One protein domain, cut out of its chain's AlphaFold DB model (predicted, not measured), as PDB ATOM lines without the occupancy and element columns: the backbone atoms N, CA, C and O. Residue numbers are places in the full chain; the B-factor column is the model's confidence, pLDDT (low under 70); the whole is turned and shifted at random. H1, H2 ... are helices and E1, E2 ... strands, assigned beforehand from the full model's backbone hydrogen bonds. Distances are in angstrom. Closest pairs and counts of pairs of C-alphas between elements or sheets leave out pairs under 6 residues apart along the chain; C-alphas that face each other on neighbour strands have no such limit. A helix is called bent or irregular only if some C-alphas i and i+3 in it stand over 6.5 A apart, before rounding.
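AT A GLANCE: This is residues 7 to 138 of the 254 residues of an uncharacterized protein of Streptomyces sp. HIT-DPA4 (UniProt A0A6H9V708). A strongly twisted sheet of four strands is curled like part of a barrel, and its first two strands make a long, bent hairpin, E1 and E2, that reaches out along the longest axis to a tip round Arg 32. To one side of the curled sheet is a small second unit, the short hairpin E4 and E5 with the longest helix, H3, beside E4; the short helices H1 and H2 lie far from the hairpin tip. The printed part has 132 residues, with three named helices and six named strands in the order E1 E2 H1 E3 E4 E5 E6 H2 H3, and its class is mixed, helices and strands. The larger sheet has the order E1 - E2 - E3 - E6, all antiparallel. The whole is compact, with a radius of gyration of the C-alphas of 15.2 A and spans of 48 by 36 by 28 A.

HOW THE PARTS SIT: E1, residues 16 to 28, and E2, residues 35 to 47, form an antiparallel hairpin at 163 degrees, with N 23 and O 40 2.8 A apart, within hydrogen-bond range. E1 bends by 86 degrees at residue 19 and E2 by 95 degrees at residue 44. H1, residues 51 to 56, is not on this sheet. E3, residues 66 to 70, has staggered pairing: its residues 68 to 70 pair with E2, with N 46 and O 69 3.0 A apart, and its residues 66 to 68 pair with E6, residues 102 to 104, with N 68 and O 102 2.8 A apart. E4, residues 86 to 88, and E5, residues 94 to 96, form an antiparallel hairpin, with N 95 and O 87 2.8 A apart. The closest C-alphas of E3 and E5, those of Pro 70 and Leu 95, are 6.7 A apart. H2, residues 106 to 110, only grazes the larger sheet with its residues 106 to 109. H3, residues 122 to 136, is not on that sheet; its closest C-alphas to E4, those of Trp 131 and Leu 87, are 7.3 A apart. Each O i to N i+4 pair is within hydrogen-bond range in H1 and H2, and 10 of 11 are in H3.

IN THESE COORDINATES: E1 runs 30.2 A from C-alpha 16 at (231.431, 238.468, 248.943), and E2 runs 28.5 A. E3 is 13.3 A long. H3 runs 21.1 A to C-alpha 136 at (232.653, 225.762, 264.445).

THE WHOLE: The two C-alphas farthest apart, those of Asp 8 and Arg 32, are 47.6 A apart. The printed part has no cut. The links E3 to E4 and H2 to H3 are long. Residues 77 to 84 and 136 to 138 have pLDDT under 70.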
ATOM      1  N   PHE A   7     225.709 245.522 259.863       92.75
ATOM      2  CA  PHE A   7     224.440 245.077 259.299       92.75
ATOM      3  C   PHE A   7     223.661 246.251 258.681       92.75
ATOM      4  O   PHE A   7     223.178 246.146 257.549       92.75
ATOM      5  N   ASP A   8     223.614 247.410 259.336       93.12
ATOM      6  CA  ASP A   8     222.994 248.620 258.771       93.12
ATOM      7  C   ASP A   8     223.760 249.141 257.543       93.12
ATOM      8  O   ASP A   8     223.169 249.667 256.598       93.12
ATOM      9  N   ALA A   9     225.078 248.927 257.509       91.31
ATOM     10  CA  ALA A   9     225.937 249.233 256.367       91.31
ATOM     11  C   ALA A   9     225.761 248.269 255.173       91.31
ATOM     12  O   ALA A   9     226.384 248.468 254.128       91.31
ATOM     13  N   GLY A  10     224.900 247.253 255.295       92.06
ATOM     14  CA  GLY A  10     224.590 246.292 254.232       92.06
ATOM     15  C   GLY A  10     225.495 245.059 254.197       92.06
ATOM     16  O   GLY A  10     225.349 244.240 253.293       92.06
ATOM     17  N   TRP A  11     226.395 244.889 255.169       94.75
ATOM     18  CA  TRP A  11     227.168 243.656 255.306       94.75
ATOM     19  C   TRP A  11     226.300 242.547 255.896       94.75
ATOM     20  O   TRP A  11     225.509 242.771 256.814       94.75
ATOM     21  N   ARG A  12     226.442 241.340 255.363       94.44
ATOM     22  CA  ARG A  12     225.748 240.132 255.810       94.44
ATOM     23  C   ARG A  12     226.752 238.998 255.936       94.44
ATOM     24  O   ARG A  12     227.797 239.007 255.280       94.44
ATOM     25  N   GLN A  13     226.413 237.985 256.721       94.38
ATOM     26  CA  GLN A  13     227.080 236.699 256.607       94.38
ATOM     27  C   GLN A  13     226.934 236.222 255.158       94.38
ATOM     28  O   GLN A  13     225.837 236.214 254.606       94.38
ATOM     29  N   GLY A  14     228.042 235.857 254.523       93.94
ATOM     30  CA  GLY A  14     228.060 235.470 253.116       93.94
ATOM     31  C   GLY A  14     228.240 236.628 252.126       93.94
ATOM     32  O   GLY A  14     228.233 236.379 250.923       93.94
ATOM     33  N   SER A  15     228.422 237.873 252.586       95.06
ATOM     34  CA  SER A  15     228.837 238.983 251.716       95.06
ATOM     35  C   SER A  15     230.197 238.683 251.084       95.06
ATOM     36  O   SER A  15     231.191 238.535 251.799       95.06
ATOM     37  N   LEU A  16     230.224 238.608 249.753       95.19
ATOM     38  CA  LEU A  16     231.431 238.468 248.943       95.19
ATOM     39  C   LEU A  16     232.010 239.842 248.626       95.19
ATOM     40  O   LEU A  16     231.259 240.779 248.368       95.19
ATOM     41  N   PHE A  17     233.331 239.974 248.626       95.75
ATOM     42  CA  PHE A  17     233.981 241.210 248.208       95.75
ATOM     43  C   PHE A  17     235.419 240.994 247.733       95.75
ATOM     44  O   PHE A  17     236.085 240.018 248.093       95.75
ATOM     45  N   GLU A  18     235.902 241.947 246.942       95.31
ATOM     46  CA  GLU A  18     237.274 241.990 246.447       95.31
ATOM     47  C   GLU A  18     238.119 243.002 247.225       95.31
ATOM     48  O   GLU A  18     237.830 244.196 247.266       95.31
ATOM     49  N   ALA A  19     239.199 242.517 247.832       95.25
ATOM     50  CA  ALA A  19     240.224 243.325 248.473       95.25
ATOM     51  C   ALA A  19     241.530 242.528 248.568       95.25
ATOM     52  O   ALA A  19     241.548 241.377 249.004       95.25
ATOM     53  N   SER A  20     242.653 243.149 248.204       94.69
ATOM     54  CA  SER A  20     243.967 242.513 248.332       94.69
ATOM     55  C   SER A  20     244.457 242.607 249.777       94.69
ATOM     56  O   SER A  20     245.132 243.566 250.150       94.69
ATOM     57  N   LEU A  21     244.108 241.614 250.593       95.12
ATOM     58  CA  LEU A  21     244.452 241.562 252.013       95.12
ATOM     59  C   LEU A  21     245.542 240.515 252.263       95.12
ATOM     60  O   LEU A  21     245.630 239.494 251.575       95.12
ATOM     61  N   GLN A  22     246.385 240.784 253.257       94.50
ATOM     62  CA  GLN A  22     247.443 239.875 253.683       94.50
ATOM     63  C   GLN A  22     247.022 239.143 254.958       94.50
ATOM     64  O   GLN A  22     246.621 239.761 255.941       94.50
ATOM     65  N   ILE A  23     247.187 237.826 254.955       92.69
ATOM     66  CA  ILE A  23     247.137 236.985 256.146       92.69
ATOM     67  C   ILE A  23     248.566 236.815 256.636       92.69
ATOM     68  O   ILE A  23     249.441 236.448 255.855       92.69
ATOM     69  N   SER A  24     248.792 237.040 257.924       91.31
ATOM     70  CA  SER A  24     250.053 236.727 258.592       91.31
ATOM     71  C   SER A  24     249.752 235.758 259.730       91.31
ATOM     72  O   SER A  24     248.894 236.048 260.559       91.31
ATOM     73  N   ALA A  25     250.432 234.613 259.772       88.44
ATOM     74  CA  ALA A  25     250.238 233.616 260.822       88.44
ATOM     75  C   ALA A  25     251.559 233.011 261.298       88.44
ATOM     76  O   ALA A  25     252.582 233.049 260.608       88.44
ATOM     77  N   ILE A  26     251.501 232.413 262.485       90.56
ATOM     78  CA  ILE A  26     252.541 231.524 262.993       90.56
ATOM     79  C   ILE A  26     252.162 230.094 262.610       90.56
ATOM     80  O   ILE A  26     251.058 229.641 262.906       90.56
ATOM     81  N   VAL A  27     253.070 229.389 261.945       88.75
ATOM     82  CA  VAL A  27     252.902 228.005 261.484       88.75
ATOM     83  C   VAL A  27     254.024 227.126 262.018       88.75
ATOM     84  O   VAL A  27     255.076 227.618 262.418       88.75
ATOM     85  N   VAL A  28     253.832 225.810 262.000       87.62
ATOM     86  CA  VAL A  28     254.929 224.869 262.249       87.62
ATOM     87  C   VAL A  28     255.714 224.693 260.955       87.62
ATOM     88  O   VAL A  28     255.156 224.304 259.932       87.62
ATOM     89  N   ASN A  29     257.015 224.969 260.997       82.00
ATOM     90  CA  ASN A  29     257.909 224.657 259.891       82.00
ATOM     91  C   ASN A  29     258.041 223.129 259.778       82.00
ATOM     92  O   ASN A  29     258.538 222.486 260.703       82.00
ATOM     93  N   SER A  30     257.610 222.554 258.655       78.25
ATOM     94  CA  SER A  30     257.586 221.103 258.428       78.25
ATOM     95  C   SER A  30     258.968 220.444 258.454       78.25
ATOM     96  O   SER A  30     259.068 219.269 258.790       78.25
ATOM     97  N   GLU A  31     260.035 221.183 258.145       80.56
ATOM     98  CA  GLU A  31     261.406 220.664 258.140       80.56
ATOM     99  C   GLU A  31     262.040 220.671 259.535       80.56
ATOM    100  O   GLU A  31     262.888 219.836 259.840       80.56
ATOM    101  N   ARG A  32     261.657 221.634 260.385       80.38
ATOM    102  CA  ARG A  32     262.303 221.873 261.689       80.38
ATOM    103  C   ARG A  32     261.425 221.551 262.895       80.38
ATOM    104  O   ARG A  32     261.931 221.557 264.012       80.38
ATOM    105  N   GLY A  33     260.123 221.341 262.700       87.25
ATOM    106  CA  GLY A  33     259.147 221.144 263.777       87.25
ATOM    107  C   GLY A  33     258.991 222.346 264.718       87.25
ATOM    108  O   GLY A  33     258.408 222.212 265.788       87.25
ATOM    109  N   ALA A  34     259.522 223.514 264.345       90.56
ATOM    110  CA  ALA A  34     259.553 224.716 265.174       90.56
ATOM    111  C   ALA A  34     258.572 225.781 264.655       90.56
ATOM    112  O   ALA A  34     258.282 225.801 263.453       90.56
ATOM    113  N   PRO A  35     258.087 226.693 265.521       91.81
ATOM    114  CA  PRO A  35     257.289 227.832 265.086       91.81
ATOM    115  C   PRO A  35     258.048 228.692 264.069       91.81
ATOM    116  O   PRO A  35     259.219 229.022 264.263       91.81
ATOM    117  N   GLY A  36     257.368 229.075 262.997       90.38
ATOM    118  CA  GLY A  36     257.837 230.004 261.979       90.38
ATOM    119  C   GLY A  36     256.719 230.955 261.569       90.38
ATOM    120  O   GLY A  36     255.551 230.722 261.873       90.38
ATOM    121  N   SER A  37     257.064 232.040 260.884       90.75
ATOM    122  CA  SER A  37     256.076 232.942 260.298       90.75
ATOM    123  C   SER A  37     255.747 232.523 258.870       90.75
ATOM    124  O   SER A  37     256.579 231.995 258.131       90.75
ATOM    125  N   SER A  38     254.509 232.758 258.465       89.69
ATOM    126  CA  SER A  38     254.088 232.664 257.075       89.69
ATOM    127  C   SER A  38     253.109 233.779 256.766       89.69
ATOM    128  O   SER A  38     252.357 234.228 257.635       89.69
ATOM    129  N   SER A  39     253.152 234.244 255.525       92.19
ATOM    130  CA  SER A  39     252.208 235.218 255.013       92.19
ATOM    131  C   SER A  39     251.657 234.773 253.669       92.19
ATOM    132  O   SER A  39     252.351 234.162 252.856       92.19
ATOM    133  N   TRP A  40     250.389 235.088 253.449       91.56
ATOM    134  CA  TRP A  40     249.678 234.811 252.209       91.56
ATOM    135  C   TRP A  40     248.912 236.059 251.811       91.56
ATOM    136  O   TRP A  40     248.391 236.768 252.671       91.56
ATOM    137  N   GLN A  41     248.826 236.325 250.516       94.31
ATOM    138  CA  GLN A  41     247.981 237.389 249.989       94.31
ATOM    139  C   GLN A  41     246.791 236.769 249.274       94.31
ATOM    140  O   GLN A  41     246.945 235.794 248.539       94.31
ATOM    141  N   HIS A  42     245.613 237.341 249.491       94.50
ATOM    142  CA  HIS A  42     244.388 236.865 248.876       94.50
ATOM    143  C   HIS A  42     243.517 238.045 248.434       94.50
ATOM    144  O   HIS A  42     243.546 239.108 249.058       94.50
ATOM    145  N   ARG A  43     242.794 237.875 247.322       94.00
ATOM    146  CA  ARG A  43     242.054 238.961 246.653       94.00
ATOM    147  C   ARG A  43     240.552 238.924 246.874       94.00
ATOM    148  O   ARG A  43     239.931 239.976 246.880       94.00
ATOM    149  N   GLU A  44     239.983 237.741 247.051       95.38
ATOM    150  CA  GLU A  44     238.540 237.569 247.217       95.38
ATOM    151  C   GLU A  44     238.218 236.992 248.584       95.38
ATOM    152  O   GLU A  44     238.905 236.089 249.074       95.38
ATOM    153  N   TRP A  45     237.174 237.528 249.199       96.62
ATOM    154  CA  TRP A  45     236.829 237.250 250.580       96.62
ATOM    155  C   TRP A  45     235.330 237.098 250.739       96.62
ATOM    156  O   TRP A  45     234.545 237.729 250.035       96.62
ATOM    157  N   ILE A  46     234.942 236.276 251.707       96.31
ATOM    158  CA  ILE A  46     233.565 236.171 252.171       96.31
ATOM    159  C   ILE A  46     233.504 236.436 253.673       96.31
ATOM    160  O   ILE A  46     234.364 235.972 254.429       96.31
ATOM    161  N   VAL A  47     232.486 237.173 254.110       96.69
ATOM    162  CA  VAL A  47     232.206 237.396 255.534       96.69
ATOM    163  C   VAL A  47     231.643 236.114 256.149       96.69
ATOM    164  O   VAL A  47     230.597 235.624 255.721       96.69
ATOM    165  N   ALA A  48     232.329 235.570 257.154       95.19
ATOM    166  CA  ALA A  48     231.918 234.352 257.855       95.19
ATOM    167  C   ALA A  48     231.181 234.620 259.177       95.19
ATOM    168  O   ALA A  48     230.433 233.754 259.633       95.19
ATOM    169  N   THR A  49     231.350 235.807 259.765       94.62
ATOM    170  CA  THR A  49     230.648 236.243 260.985       94.62
ATOM    171  C   THR A  49     229.129 236.232 260.805       94.62
ATOM    172  O   THR A  49     228.631 236.608 259.743       94.62
ATOM    173  N   GLN A  50     228.399 235.795 261.837       90.44
ATOM    174  CA  GLN A  50     226.942 235.660 261.814       90.44
ATOM    175  C   GLN A  50     226.231 237.019 261.768       90.44
ATOM    176  O   GLN A  50     226.723 238.021 262.281       90.44
ATOM    177  N   ASP A  51     225.026 237.047 261.195       91.38
ATOM    178  CA  ASP A  51     224.240 238.279 261.046       91.38
ATOM    179  C   ASP A  51     223.894 238.951 262.393       91.38
ATOM    180  O   ASP A  51     223.866 240.181 262.482       91.38
ATOM    181  N   CYS A  52     223.669 238.168 263.455       87.69
ATOM    182  CA  CYS A  52     223.430 238.690 264.806       87.69
ATOM    183  C   CYS A  52     224.653 239.438 265.357       87.69
ATOM    184  O   CYS A  52     224.506 240.543 265.879       87.69
ATOM    185  N   ASP A  53     225.855 238.894 265.166       90.31
ATOM    186  CA  ASP A  53     227.109 239.538 265.565       90.31
ATOM    187  C   ASP A  53     227.378 240.800 264.730       90.31
ATOM    188  O   ASP A  53     227.768 241.838 265.265       90.31
ATOM    189  N   LEU A  54     227.103 240.754 263.419       93.44
ATOM    190  CA  LEU A  54     227.230 241.915 262.526       93.44
ATOM    191  C   LEU A  54     226.291 243.064 262.914       93.44
ATOM    192  O   LEU A  54     226.629 244.228 262.701       93.44
ATOM    193  N   SER A  55     225.132 242.743 263.490       92.69
ATOM    194  CA  SER A  55     224.171 243.731 263.996       92.69
ATOM    195  C   SER A  55     224.672 244.425 265.269       92.69
ATOM    196  O   SER A  55     224.330 245.578 265.514       92.69
ATOM    197  N   GLY A  56     225.512 243.754 266.064       90.69
ATOM    198  CA  GLY A  56     226.173 244.335 267.239       90.69
ATOM    199  C   GLY A  56     227.499 245.045 266.933       90.69
ATOM    200  O   GLY A  56     228.020 245.775 267.777       90.69
ATOM    201  N   ALA A  57     228.064 244.850 265.740       93.38
ATOM    202  CA  ALA A  57     229.369 245.384 265.368       93.38
ATOM    203  C   ALA A  57     229.279 246.842 264.883       93.38
ATOM    204  O   ALA A  57     228.964 247.098 263.720       93.38
ATOM    205  N   SER A  58     229.603 247.802 265.760       95.56
ATOM    206  CA  SER A  58     229.681 249.231 265.403       95.56
ATOM    207  C   SER A  58     230.731 249.478 264.316       95.56
ATOM    208  O   SER A  58     231.886 249.066 264.454       95.56
ATOM    209  N   VAL A  59     230.358 250.208 263.260       95.50
ATOM    210  CA  VAL A  59     231.259 250.548 262.141       95.50
ATOM    211  C   VAL A  59     232.456 251.402 262.552       95.50
ATOM    212  O   VAL A  59     233.431 251.475 261.815       95.50
ATOM    213  N   ALA A  60     232.395 252.065 263.707       94.81
ATOM    214  CA  ALA A  60     233.495 252.878 264.215       94.81
ATOM    215  C   ALA A  60     234.559 252.046 264.954       94.81
ATOM    216  O   ALA A  60     235.621 252.571 265.293       94.81
ATOM    217  N   SER A  61     234.288 250.762 265.223       95.31
ATOM    218  CA  SER A  61     235.210 249.910 265.968       95.31
ATOM    219  C   SER A  61     236.467 249.592 265.159       95.31
ATOM    220  O   SER A  61     236.402 249.099 264.029       95.31
ATOM    221  N   ASN A  62     237.622 249.831 265.780       95.75
ATOM    222  CA  ASN A  62     238.935 249.471 265.248       95.75
ATOM    223  C   ASN A  62     239.424 248.104 265.749       95.75
ATOM    224  O   ASN A  62     240.472 247.637 265.306       95.75
ATOM    225  N   GLU A  63     238.682 247.457 266.647       95.06
ATOM    226  CA  GLU A  63     239.041 246.138 267.161       95.06
ATOM    227  C   GLU A  63     238.669 245.048 266.142       95.06
ATOM    228  O   GLU A  63     237.539 245.038 265.645       95.06
ATOM    229  N   PRO A  64     239.595 244.135 265.791       95.88
ATOM    230  CA  PRO A  64     239.288 243.025 264.901       95.88
ATOM    231  C   PRO A  64     238.276 242.064 265.528       95.88
ATOM    232  O   PRO A  64     238.565 241.421 266.534       95.88
ATOM    233  N   SER A  65     237.113 241.929 264.898       94.75
ATOM    234  CA  SER A  65     236.040 241.037 265.359       94.75
ATOM    235  C   SER A  65     235.322 240.303 264.227       94.75
ATOM    236  O   SER A  65     234.570 239.367 264.486       94.75
ATOM    237  N   ILE A  66     235.560 240.692 262.971       97.19
ATOM    238  CA  ILE A  66     234.870 240.120 261.817       97.19
ATOM    239  C   ILE A  66     235.758 239.085 261.154       97.19
ATOM    240  O   ILE A  66     236.870 239.397 260.731       97.19
ATOM    241  N   GLU A  67     235.270 237.855 261.048       96.44
ATOM    242  CA  GLU A  67     235.988 236.770 260.403       96.44
ATOM    243  C   GLU A  67     235.728 236.766 258.893       96.44
ATOM    244  O   GLU A  67     234.585 236.803 258.428       96.44
ATOM    245  N   LEU A  68     236.812 236.669 258.132       97.06
ATOM    246  CA  LEU A  68     236.830 236.545 256.688       97.06
ATOM    247  C   LEU A  68     237.440 235.206 256.277       97.06
ATOM    248  O   LEU A  68     238.459 234.761 256.826       97.06
ATOM    249  N   ARG A  69     236.857 234.602 255.240       95.69
ATOM    250  CA  ARG A  69     237.404 233.414 254.578       95.69
ATOM    251  C   ARG A  69     237.861 233.738 253.156       95.69
ATOM    252  O   ARG A  69     237.135 234.432 252.445       95.69
ATOM    253  N   PRO A  70     239.037 233.242 252.733       96.19
ATOM    254  CA  PRO A  70     239.504 233.403 251.362       96.19
ATOM    255  C   PRO A  70     238.649 232.586 250.382       96.19
ATOM    256  O   PRO A  70     238.288 231.442 250.670       96.19
ATOM    257  N   VAL A  71     238.350 233.178 249.224       95.25
ATOM    258  CA  VAL A  71     237.543 232.583 248.143       95.25
ATOM    259  C   VAL A  71     238.415 232.166 246.954       95.25
ATOM    260  O   VAL A  71     238.957 232.988 246.225       95.25
ATOM    261  N   TYR A  72     238.520 230.870 246.706       93.75
ATOM    262  CA  TYR A  72     239.366 230.316 245.655       93.75
ATOM    263  C   TYR A  72     238.594 230.140 244.344       93.75
ATOM    264  O   TYR A  72     237.405 229.830 244.361       93.75
ATOM    265  N   ARG A  73     239.286 230.277 243.205       90.94
ATOM    266  CA  ARG A  73     238.737 230.012 241.855       90.94
ATOM    267  C   ARG A  73     239.498 228.950 241.067       90.94
ATOM    268  O   ARG A  73     238.966 228.376 240.124       90.94
ATOM    269  N   GLU A  74     240.753 228.700 241.422       87.06
ATOM    270  CA  GLU A  74     241.610 227.776 240.684       87.06
ATOM    271  C   GLU A  74     241.258 226.325 241.005       87.06
ATOM    272  O   GLU A  74     241.236 225.933 242.172       87.06
ATOM    273  N   ASN A  75     241.040 225.516 239.963       81.94
ATOM    274  CA  ASN A  75     240.725 224.089 240.076       81.94
ATOM    275  C   ASN A  75     239.584 223.815 241.077       81.94
ATOM    276  O   ASN A  75     239.806 223.139 242.094       81.94
ATOM    277  N   PRO A  76     238.369 224.346 240.819       79.62
ATOM    278  CA  PRO A  76     237.234 224.097 241.692       79.62
ATOM    279  C   PRO A  76     237.000 222.588 241.807       79.62
ATOM    280  O   PRO A  76     237.197 221.856 240.831       79.62
ATOM    281  N   PRO A  77     236.617 222.097 242.993       69.62
ATOM    282  CA  PRO A  77     236.404 220.673 243.181       69.62
ATOM    283  C   PRO A  77     235.280 220.170 242.264       69.62
ATOM    284  O   PRO A  77     234.269 220.849 242.080       69.62
ATOM    285  N   SER A  78     235.463 218.970 241.705       62.50
ATOM    286  CA  SER A  78     234.413 218.248 240.977       62.50
ATOM    287  C   SER A  78     233.264 217.852 241.899       62.50
ATOM    288  O   SER A  78     232.106 217.902 241.484       62.50
ATOM    289  N   ASP A  79     233.600 217.530 243.153       56.66
ATOM    290  CA  ASP A  79     232.674 217.063 244.174       56.66
ATOM    291  C   ASP A  79     232.623 218.043 245.364       56.66
ATOM    292  O   ASP A  79     233.655 218.445 245.909       56.66
ATOM    293  N   TRP A  80     231.430 218.462 245.781       60.72
ATOM    294  CA  TRP A  80     231.221 219.555 246.738       60.72
ATOM    295  C   TRP A  80     230.114 219.227 247.736       60.72
ATOM    296  O   TRP A  80     229.166 218.543 247.389       60.72
ATOM    297  N   GLY A  81     230.197 219.726 248.973       62.38
ATOM    298  CA  GLY A  81     229.052 219.666 249.880       62.38
ATOM    299  C   GLY A  81     229.252 220.225 251.282       62.38
ATOM    300  O   GLY A  81     230.365 220.581 251.664       62.38
ATOM    301  N   ILE A  82     228.177 220.334 252.071       65.19
ATOM    302  CA  ILE A  82     228.215 221.050 253.364       65.19
ATOM    303  C   ILE A  82     229.125 220.356 254.402       65.19
ATOM    304  O   ILE A  82     229.651 220.986 255.322       65.19
ATOM    305  N   ARG A  83     229.423 219.063 254.211       67.44
ATOM    306  CA  ARG A  83     230.396 218.300 255.020       67.44
ATOM    307  C   ARG A  83     231.772 218.156 254.370       67.44
ATOM    308  O   ARG A  83     232.718 217.746 255.040       67.44
ATOM    309  N   ALA A  84     231.922 218.549 253.108       69.19
ATOM    310  CA  ALA A  84     233.198 218.509 252.414       69.19
ATOM    311  C   ALA A  84     234.191 219.533 252.982       69.19
ATOM    312  O   ALA A  84     233.827 220.609 253.476       69.19
ATOM    313  N   ARG A  85     235.489 219.237 252.850       75.69
ATOM    314  CA  ARG A  85     236.553 220.224 253.114       75.69
ATOM    315  C   ARG A  85     236.445 221.456 252.226       75.69
ATOM    316  O   ARG A  85     236.957 222.505 252.598       75.69
ATOM    317  N   ARG A  86     235.803 221.342 251.063       83.31
ATOM    318  CA  ARG A  86     235.613 222.449 250.131       83.31
ATOM    319  C   ARG A  86     234.133 222.717 249.906       83.31
ATOM    320  O   ARG A  86     233.388 221.785 249.622       83.31
ATOM    321  N   LEU A  87     233.723 223.977 250.012       85.31
ATOM    322  CA  LEU A  87     232.355 224.400 249.717       85.31
ATOM    323  C   LEU A  87     232.339 225.180 248.411       85.31
ATOM    324  O   LEU A  87     232.981 226.222 248.330       85.31
ATOM    325  N   LEU A  88     231.584 224.709 247.423       86.69
ATOM    326  CA  LEU A  88     231.315 225.485 246.218       86.69
ATOM    327  C   LEU A  88     230.311 226.602 246.541       86.69
ATOM    328  O   LEU A  88     229.295 226.347 247.188       86.69
ATOM    329  N   LEU A  89     230.613 227.820 246.099       86.62
ATOM    330  CA  LEU A  89     229.759 228.999 246.209       86.62
ATOM    331  C   LEU A  89     228.969 229.171 244.897       86.62
ATOM    332  O   LEU A  89     228.028 228.425 244.651       86.62
ATOM    333  N   ALA A  90     229.383 230.096 244.029       83.00
ATOM    334  CA  ALA A  90     228.834 230.329 242.692       83.00
ATOM    335  C   ALA A  90     229.975 230.580 241.689       83.00
ATOM    336  O   ALA A  90     231.096 230.860 242.103       83.00
ATOM    337  N   ASP A  91     229.719 230.445 240.384       82.88
ATOM    338  CA  ASP A  91     230.657 230.810 239.301       82.88
ATOM    339  C   ASP A  91     232.076 230.217 239.415       82.88
ATOM    340  O   ASP A  91     233.073 230.821 239.022       82.88
ATOM    341  N   GLY A  92     232.176 229.005 239.970       83.75
ATOM    342  CA  GLY A  92     233.457 228.323 240.185       83.75
ATOM    343  C   GLY A  92     234.234 228.800 241.416       83.75
ATOM    344  O   GLY A  92     235.317 228.281 241.674       83.75
ATOM    345  N   CYS A  93     233.685 229.725 242.205       89.88
ATOM    346  CA  CYS A  93     234.231 230.112 243.498       89.88
ATOM    347  C   CYS A  93     233.999 229.021 244.541       89.88
ATOM    348  O   CYS A  93     232.920 228.428 244.610       89.88
ATOM    349  N   PHE A  94     234.981 228.790 245.405       91.75
ATOM    350  CA  PHE A  94     234.867 227.837 246.500       91.75
ATOM    351  C   PHE A  94     235.679 228.254 247.729       91.75
ATOM    352  O   PHE A  94     236.617 229.041 247.654       91.75
ATOM    353  N   LEU A  95     235.322 227.692 248.878       91.12
ATOM    354  CA  LEU A  95     236.038 227.845 250.143       91.12
ATOM    355  C   LEU A  95     236.784 226.563 250.489       91.12
ATOM    356  O   LEU A  95     236.389 225.480 250.063       91.12
ATOM    357  N   ILE A  96     237.825 226.675 251.312       89.12
ATOM    358  CA  ILE A  96     238.559 225.537 251.874       89.12
ATOM    359  C   ILE A  96     238.482 225.637 253.400       89.12
ATOM    360  O   ILE A  96     238.815 226.662 253.981       89.12
ATOM    361  N   SER A  97     238.059 224.574 254.079       83.81
ATOM    362  CA  SER A  97     237.805 224.592 255.527       83.81
ATOM    363  C   SER A  97     239.051 224.909 256.353       83.81
ATOM    364  O   SER A  97     238.967 225.618 257.357       83.81
ATOM    365  N   GLU A  98     240.189 224.372 255.911       82.62
ATOM    366  CA  GLU A  98     241.508 224.493 256.540       82.62
ATOM    367  C   GLU A  98     242.285 225.723 256.046       82.62
ATOM    368  O   GLU A  98     243.433 225.915 256.443       82.62
ATOM    369  N   SER A  99     241.694 226.568 255.186       88.44
ATOM    370  CA  SER A  99     242.381 227.782 254.751       88.44
ATOM    371  C   SER A  99     242.628 228.720 255.933       88.44
ATOM    372  O   SER A  99     241.780 228.818 256.832       88.44
ATOM    373  N   PRO A 100     243.734 229.483 255.910       87.94
ATOM    374  CA  PRO A 100     243.947 230.550 256.870       87.94
ATOM    375  C   PRO A 100     242.763 231.524 256.868       87.94
ATOM    376  O   PRO A 100     242.179 231.817 255.821       87.94
ATOM    377  N   ARG A 101     242.392 231.992 258.058       91.69
ATOM    378  CA  ARG A 101     241.291 232.937 258.284       91.69
ATOM    379  C   ARG A 101     241.883 234.311 258.563       91.69
ATOM    380  O   ARG A 101     242.998 234.398 259.079       91.69
ATOM    381  N   LEU A 102     241.142 235.364 258.250       95.31
ATOM    382  CA  LEU A 102     241.528 236.731 258.586       95.31
ATOM    383  C   LEU A 102     240.470 237.336 259.502       95.31
ATOM    384  O   LEU A 102     239.293 237.309 259.162       95.31
ATOM    385  N   THR A 103     240.884 237.903 260.630       95.75
ATOM    386  CA  THR A 103     240.002 238.736 261.452       95.75
ATOM    387  C   THR A 103     240.283 240.200 261.136       95.75
ATOM    388  O   THR A 103     241.430 240.641 261.219       95.75
ATOM    389  N   ILE A 104     239.251 240.951 260.766       96.31
ATOM    390  CA  ILE A 104     239.326 242.369 260.405       96.31
ATOM    391  C   ILE A 104     238.431 243.201 261.330       96.31
ATOM    392  O   ILE A 104     237.463 242.694 261.903       96.31
ATOM    393  N   SER A 105     238.757 244.481 261.508       97.25
ATOM    394  CA  SER A 105     237.906 245.396 262.267       97.25
ATOM    395  C   SER A 105     236.710 245.878 261.439       97.25
ATOM    396  O   SER A 105     236.829 246.022 260.215       97.25
ATOM    397  N   PRO A 106     235.565 246.180 262.078       96.88
ATOM    398  CA  PRO A 106     234.419 246.778 261.399       96.88
ATOM    399  C   PRO A 106     234.759 248.044 260.605       96.88
ATOM    400  O   PRO A 106     234.364 248.159 259.445       96.88
ATOM    401  N   ALA A 107     235.549 248.954 261.182       96.31
ATOM    402  CA  ALA A 107     235.954 250.190 260.513       96.31
ATOM    403  C   ALA A 107     236.755 249.930 259.231       96.31
ATOM    404  O   ALA A 107     236.541 250.591 258.215       96.31
ATOM    405  N   ALA A 108     237.652 248.940 259.247       95.81
ATOM    406  CA  ALA A 108     238.397 248.561 258.055       95.81
ATOM    407  C   ALA A 108     237.486 247.930 256.994       95.81
ATOM    408  O   ALA A 108     237.624 248.259 255.820       95.81
ATOM    409  N   LEU A 109     236.527 247.087 257.392       95.50
ATOM    410  CA  LEU A 109     235.594 246.460 256.455       95.50
ATOM    411  C   LEU A 109     234.701 247.491 255.746       95.50
ATOM    412  O   LEU A 109     234.505 247.398 254.539       95.50
ATOM    413  N   VAL A 110     234.225 248.525 256.448       94.62
ATOM    414  CA  VAL A 110     233.444 249.614 255.827       94.62
ATOM    415  C   VAL A 110     234.228 250.345 254.738       94.62
ATOM    416  O   VAL A 110     233.653 250.672 253.700       94.62
ATOM    417  N   ASN A 111     235.536 250.536 254.917       94.06
ATOM    418  CA  ASN A 111     236.392 251.152 253.897       94.06
ATOM    419  C   ASN A 111     236.590 250.271 252.649       94.06
ATOM    420  O   ASN A 111     237.096 250.754 251.641       94.06
ATOM    421  N   LEU A 112     236.201 248.994 252.701       94.62
ATOM    422  CA  LEU A 112     236.286 248.042 251.588       94.62
ATOM    423  C   LEU A 112     234.941 247.843 250.870       94.62
ATOM    424  O   LEU A 112     234.822 246.970 250.013       94.62
ATOM    425  N   ARG A 113     233.919 248.645 251.200       90.00
ATOM    426  CA  ARG A 113     232.558 248.496 250.665       90.00
ATOM    427  C   ARG A 113     232.474 248.623 249.145       90.00
ATOM    428  O   ARG A 113     231.609 247.992 248.549       90.00
ATOM    429  N   ASP A 114     233.374 249.376 248.520       89.25
ATOM    430  CA  ASP A 114     233.405 249.531 247.060       89.25
ATOM    431  C   ASP A 114     233.700 248.210 246.326       89.25
ATOM    432  O   ASP A 114     233.350 248.062 245.158       89.25
ATOM    433  N   GLY A 115     234.307 247.234 247.013       86.44
ATOM    434  CA  GLY A 115     234.541 245.888 246.495       86.44
ATOM    435  C   GLY A 115     233.398 244.904 246.757       86.44
ATOM    436  O   GLY A 115     233.538 243.736 246.402       86.44
ATOM    437  N   LEU A 116     232.306 245.326 247.410       91.12
ATOM    438  CA  LEU A 116     231.187 244.456 247.776       91.12
ATOM    439  C   LEU A 116     230.468 243.934 246.525       91.12
ATOM    440  O   LEU A 116     229.971 244.696 245.698       91.12
ATOM    441  N   GLN A 117     230.381 242.614 246.423       88.44
ATOM    442  CA  GLN A 117     229.658 241.901 245.381       88.44
ATOM    443  C   GLN A 117     228.228 241.567 245.842       88.44
ATOM    444  O   GLN A 117     227.921 241.642 247.039       88.44
ATOM    445  N   PRO A 118     227.331 241.175 244.917       81.06
ATOM    446  CA  PRO A 118     226.032 240.629 245.284       81.06
ATOM    447  C   PRO A 118     226.163 239.474 246.283       81.06
ATOM    448  O   PRO A 118     227.077 238.650 246.195       81.06
ATOM    449  N   SER A 119     225.236 239.409 247.236       79.00
ATOM    450  CA  SER A 119     225.157 238.292 248.176       79.00
ATOM    451  C   SER A 119     224.936 236.966 247.448       79.00
ATOM    452  O   SER A 119     224.355 236.919 246.363       79.00
ATOM    453  N   LEU A 120     225.369 235.877 248.086       86.06
ATOM    454  CA  LEU A 120     225.013 234.527 247.658       86.06
ATOM    455  C   LEU A 120     223.488 234.389 247.522       86.06
ATOM    456  O   LEU A 120     222.745 234.914 248.351       86.06
ATOM    457  N   ALA A 121     223.037 233.640 246.513       86.31
ATOM    458  CA  ALA A 121     221.634 233.246 246.393       86.31
ATOM    459  C   ALA A 121     221.175 232.467 247.640       86.31
ATOM    460  O   ALA A 121     221.980 231.759 248.244       86.31
ATOM    461  N   ASP A 122     219.891 232.546 247.998       80.94
ATOM    462  CA  ASP A 122     219.365 232.049 249.281       80.94
ATOM    463  C   ASP A 122     219.738 230.590 249.602       80.94
ATOM    464  O   ASP A 122     220.200 230.303 250.708       80.94
ATOM    465  N   GLY A 123     219.605 229.670 248.635       77.81
ATOM    466  CA  GLY A 123     219.994 228.262 248.812       77.81
ATOM    467  C   GLY A 123     221.487 228.106 249.106       77.81
ATOM    468  O   GLY A 123     221.899 227.409 250.037       77.81
ATOM    469  N   ARG A 124     222.313 228.875 248.396       83.00
ATOM    470  CA  ARG A 124     223.764 228.859 248.560       83.00
ATOM    471  C   ARG A 124     224.223 229.533 249.848       83.00
ATOM    472  O   ARG A 124     225.170 229.065 250.480       83.00
ATOM    473  N   LEU A 125     223.532 230.590 250.266       88.06
ATOM    474  CA  LEU A 125     223.729 231.228 251.559       88.06
ATOM    475  C   LEU A 125     223.392 230.257 252.694       88.06
ATOM    476  O   LEU A 125     224.181 230.136 253.632       88.06
ATOM    477  N   LYS A 126     222.275 229.525 252.594       84.38
ATOM    478  CA  LYS A 126     221.915 228.487 253.568       84.38
ATOM    479  C   LYS A 126     223.004 227.414 253.640       84.38
ATOM    480  O   LYS A 126     223.543 227.184 254.715       84.38
ATOM    481  N   ALA A 127     223.422 226.861 252.499       80.56
ATOM    482  CA  ALA A 127     224.502 225.874 252.439       80.56
ATOM    483  C   ALA A 127     225.825 226.387 253.041       80.56
ATOM    484  O   ALA A 127     226.525 225.636 253.718       80.56
ATOM    485  N   PHE A 128     226.166 227.663 252.829       87.94
ATOM    486  CA  PHE A 128     227.331 228.303 253.443       87.94
ATOM    487  C   PHE A 128     227.215 228.407 254.963       87.94
ATOM    488  O   PHE A 128     228.157 228.030 255.662       87.94
ATOM    489  N   LYS A 129     226.066 228.858 255.477       87.62
ATOM    490  CA  LYS A 129     225.802 228.934 256.920       87.62
ATOM    491  C   LYS A 129     225.899 227.552 257.569       87.62
ATOM    492  O   LYS A 129     226.628 227.408 258.548       87.62
ATOM    493  N   SER A 130     225.280 226.529 256.977       80.75
ATOM    494  CA  SER A 130     225.358 225.147 257.473       80.75
ATOM    495  C   SER A 130     226.786 224.592 257.387       80.75
ATOM    496  O   SER A 130     227.274 223.986 258.337       80.75
ATOM    497  N   TRP A 131     227.514 224.847 256.291       84.06
ATOM    498  CA  TRP A 131     228.920 224.438 256.153       84.06
ATOM    499  C   TRP A 131     229.825 225.085 257.205       84.06
ATOM    500  O   TRP A 131     230.671 224.391 257.765       84.06
ATOM    501  N   LEU A 132     229.651 226.382 257.499       85.44
ATOM    502  CA  LEU A 132     230.371 227.058 258.582       85.44
ATOM    503  C   LEU A 132     229.994 226.469 259.942       85.44
ATOM    504  O   LEU A 132     230.899 226.115 260.698       85.44
ATOM    505  N   GLY A 133     228.694 226.323 260.221       79.12
ATOM    506  CA  GLY A 133     228.170 225.723 261.450       79.12
ATOM    507  C   GLY A 133     228.845 224.388 261.728       79.12
ATOM    508  O   GLY A 133     229.538 224.253 262.721       79.12
ATOM    509  N   LEU A 134     228.866 223.477 260.756       73.19
ATOM    510  CA  LEU A 134     229.536 222.174 260.854       73.19
ATOM    511  C   LEU A 134     231.075 222.228 261.029       73.19
ATOM    512  O   LEU A 134     231.731 221.179 261.035       73.19
ATOM    513  N   ARG A 135     231.716 223.403 261.058       75.56
ATOM    514  CA  ARG A 135     233.161 223.575 261.323       75.56
ATOM    515  C   ARG A 135     233.455 224.301 262.630       75.56
ATOM    516  O   ARG A 135     234.525 224.051 263.182       75.56
ATOM    517  N   TYR A 136     232.568 225.177 263.097       68.25
ATOM    518  CA  TYR A 136     232.653 225.762 264.445       68.25
ATOM    519  C   TYR A 136     231.973 224.854 265.457       68.25
ATOM    520  O   TYR A 136     232.591 224.434 266.430       68.25
ATOM    521  N   ASP A 137     230.756 224.468 265.114       55.38
ATOM    522  CA  ASP A 137     229.892 223.526 265.789       55.38
ATOM    523  C   ASP A 137     229.925 222.217 265.012       55.38
ATOM    524  O   ASP A 137     228.886 221.724 264.590       55.38
ATOM    525  N   ARG A 138     231.095 221.584 264.811       47.66
ATOM    526  CA  ARG A 138     231.002 220.115 264.773       47.66
ATOM    527  C   ARG A 138     230.312 219.798 266.093       47.66
ATOM    528  O   ARG A 138     230.964 220.055 267.110       47.66
TER     529      ARG A 138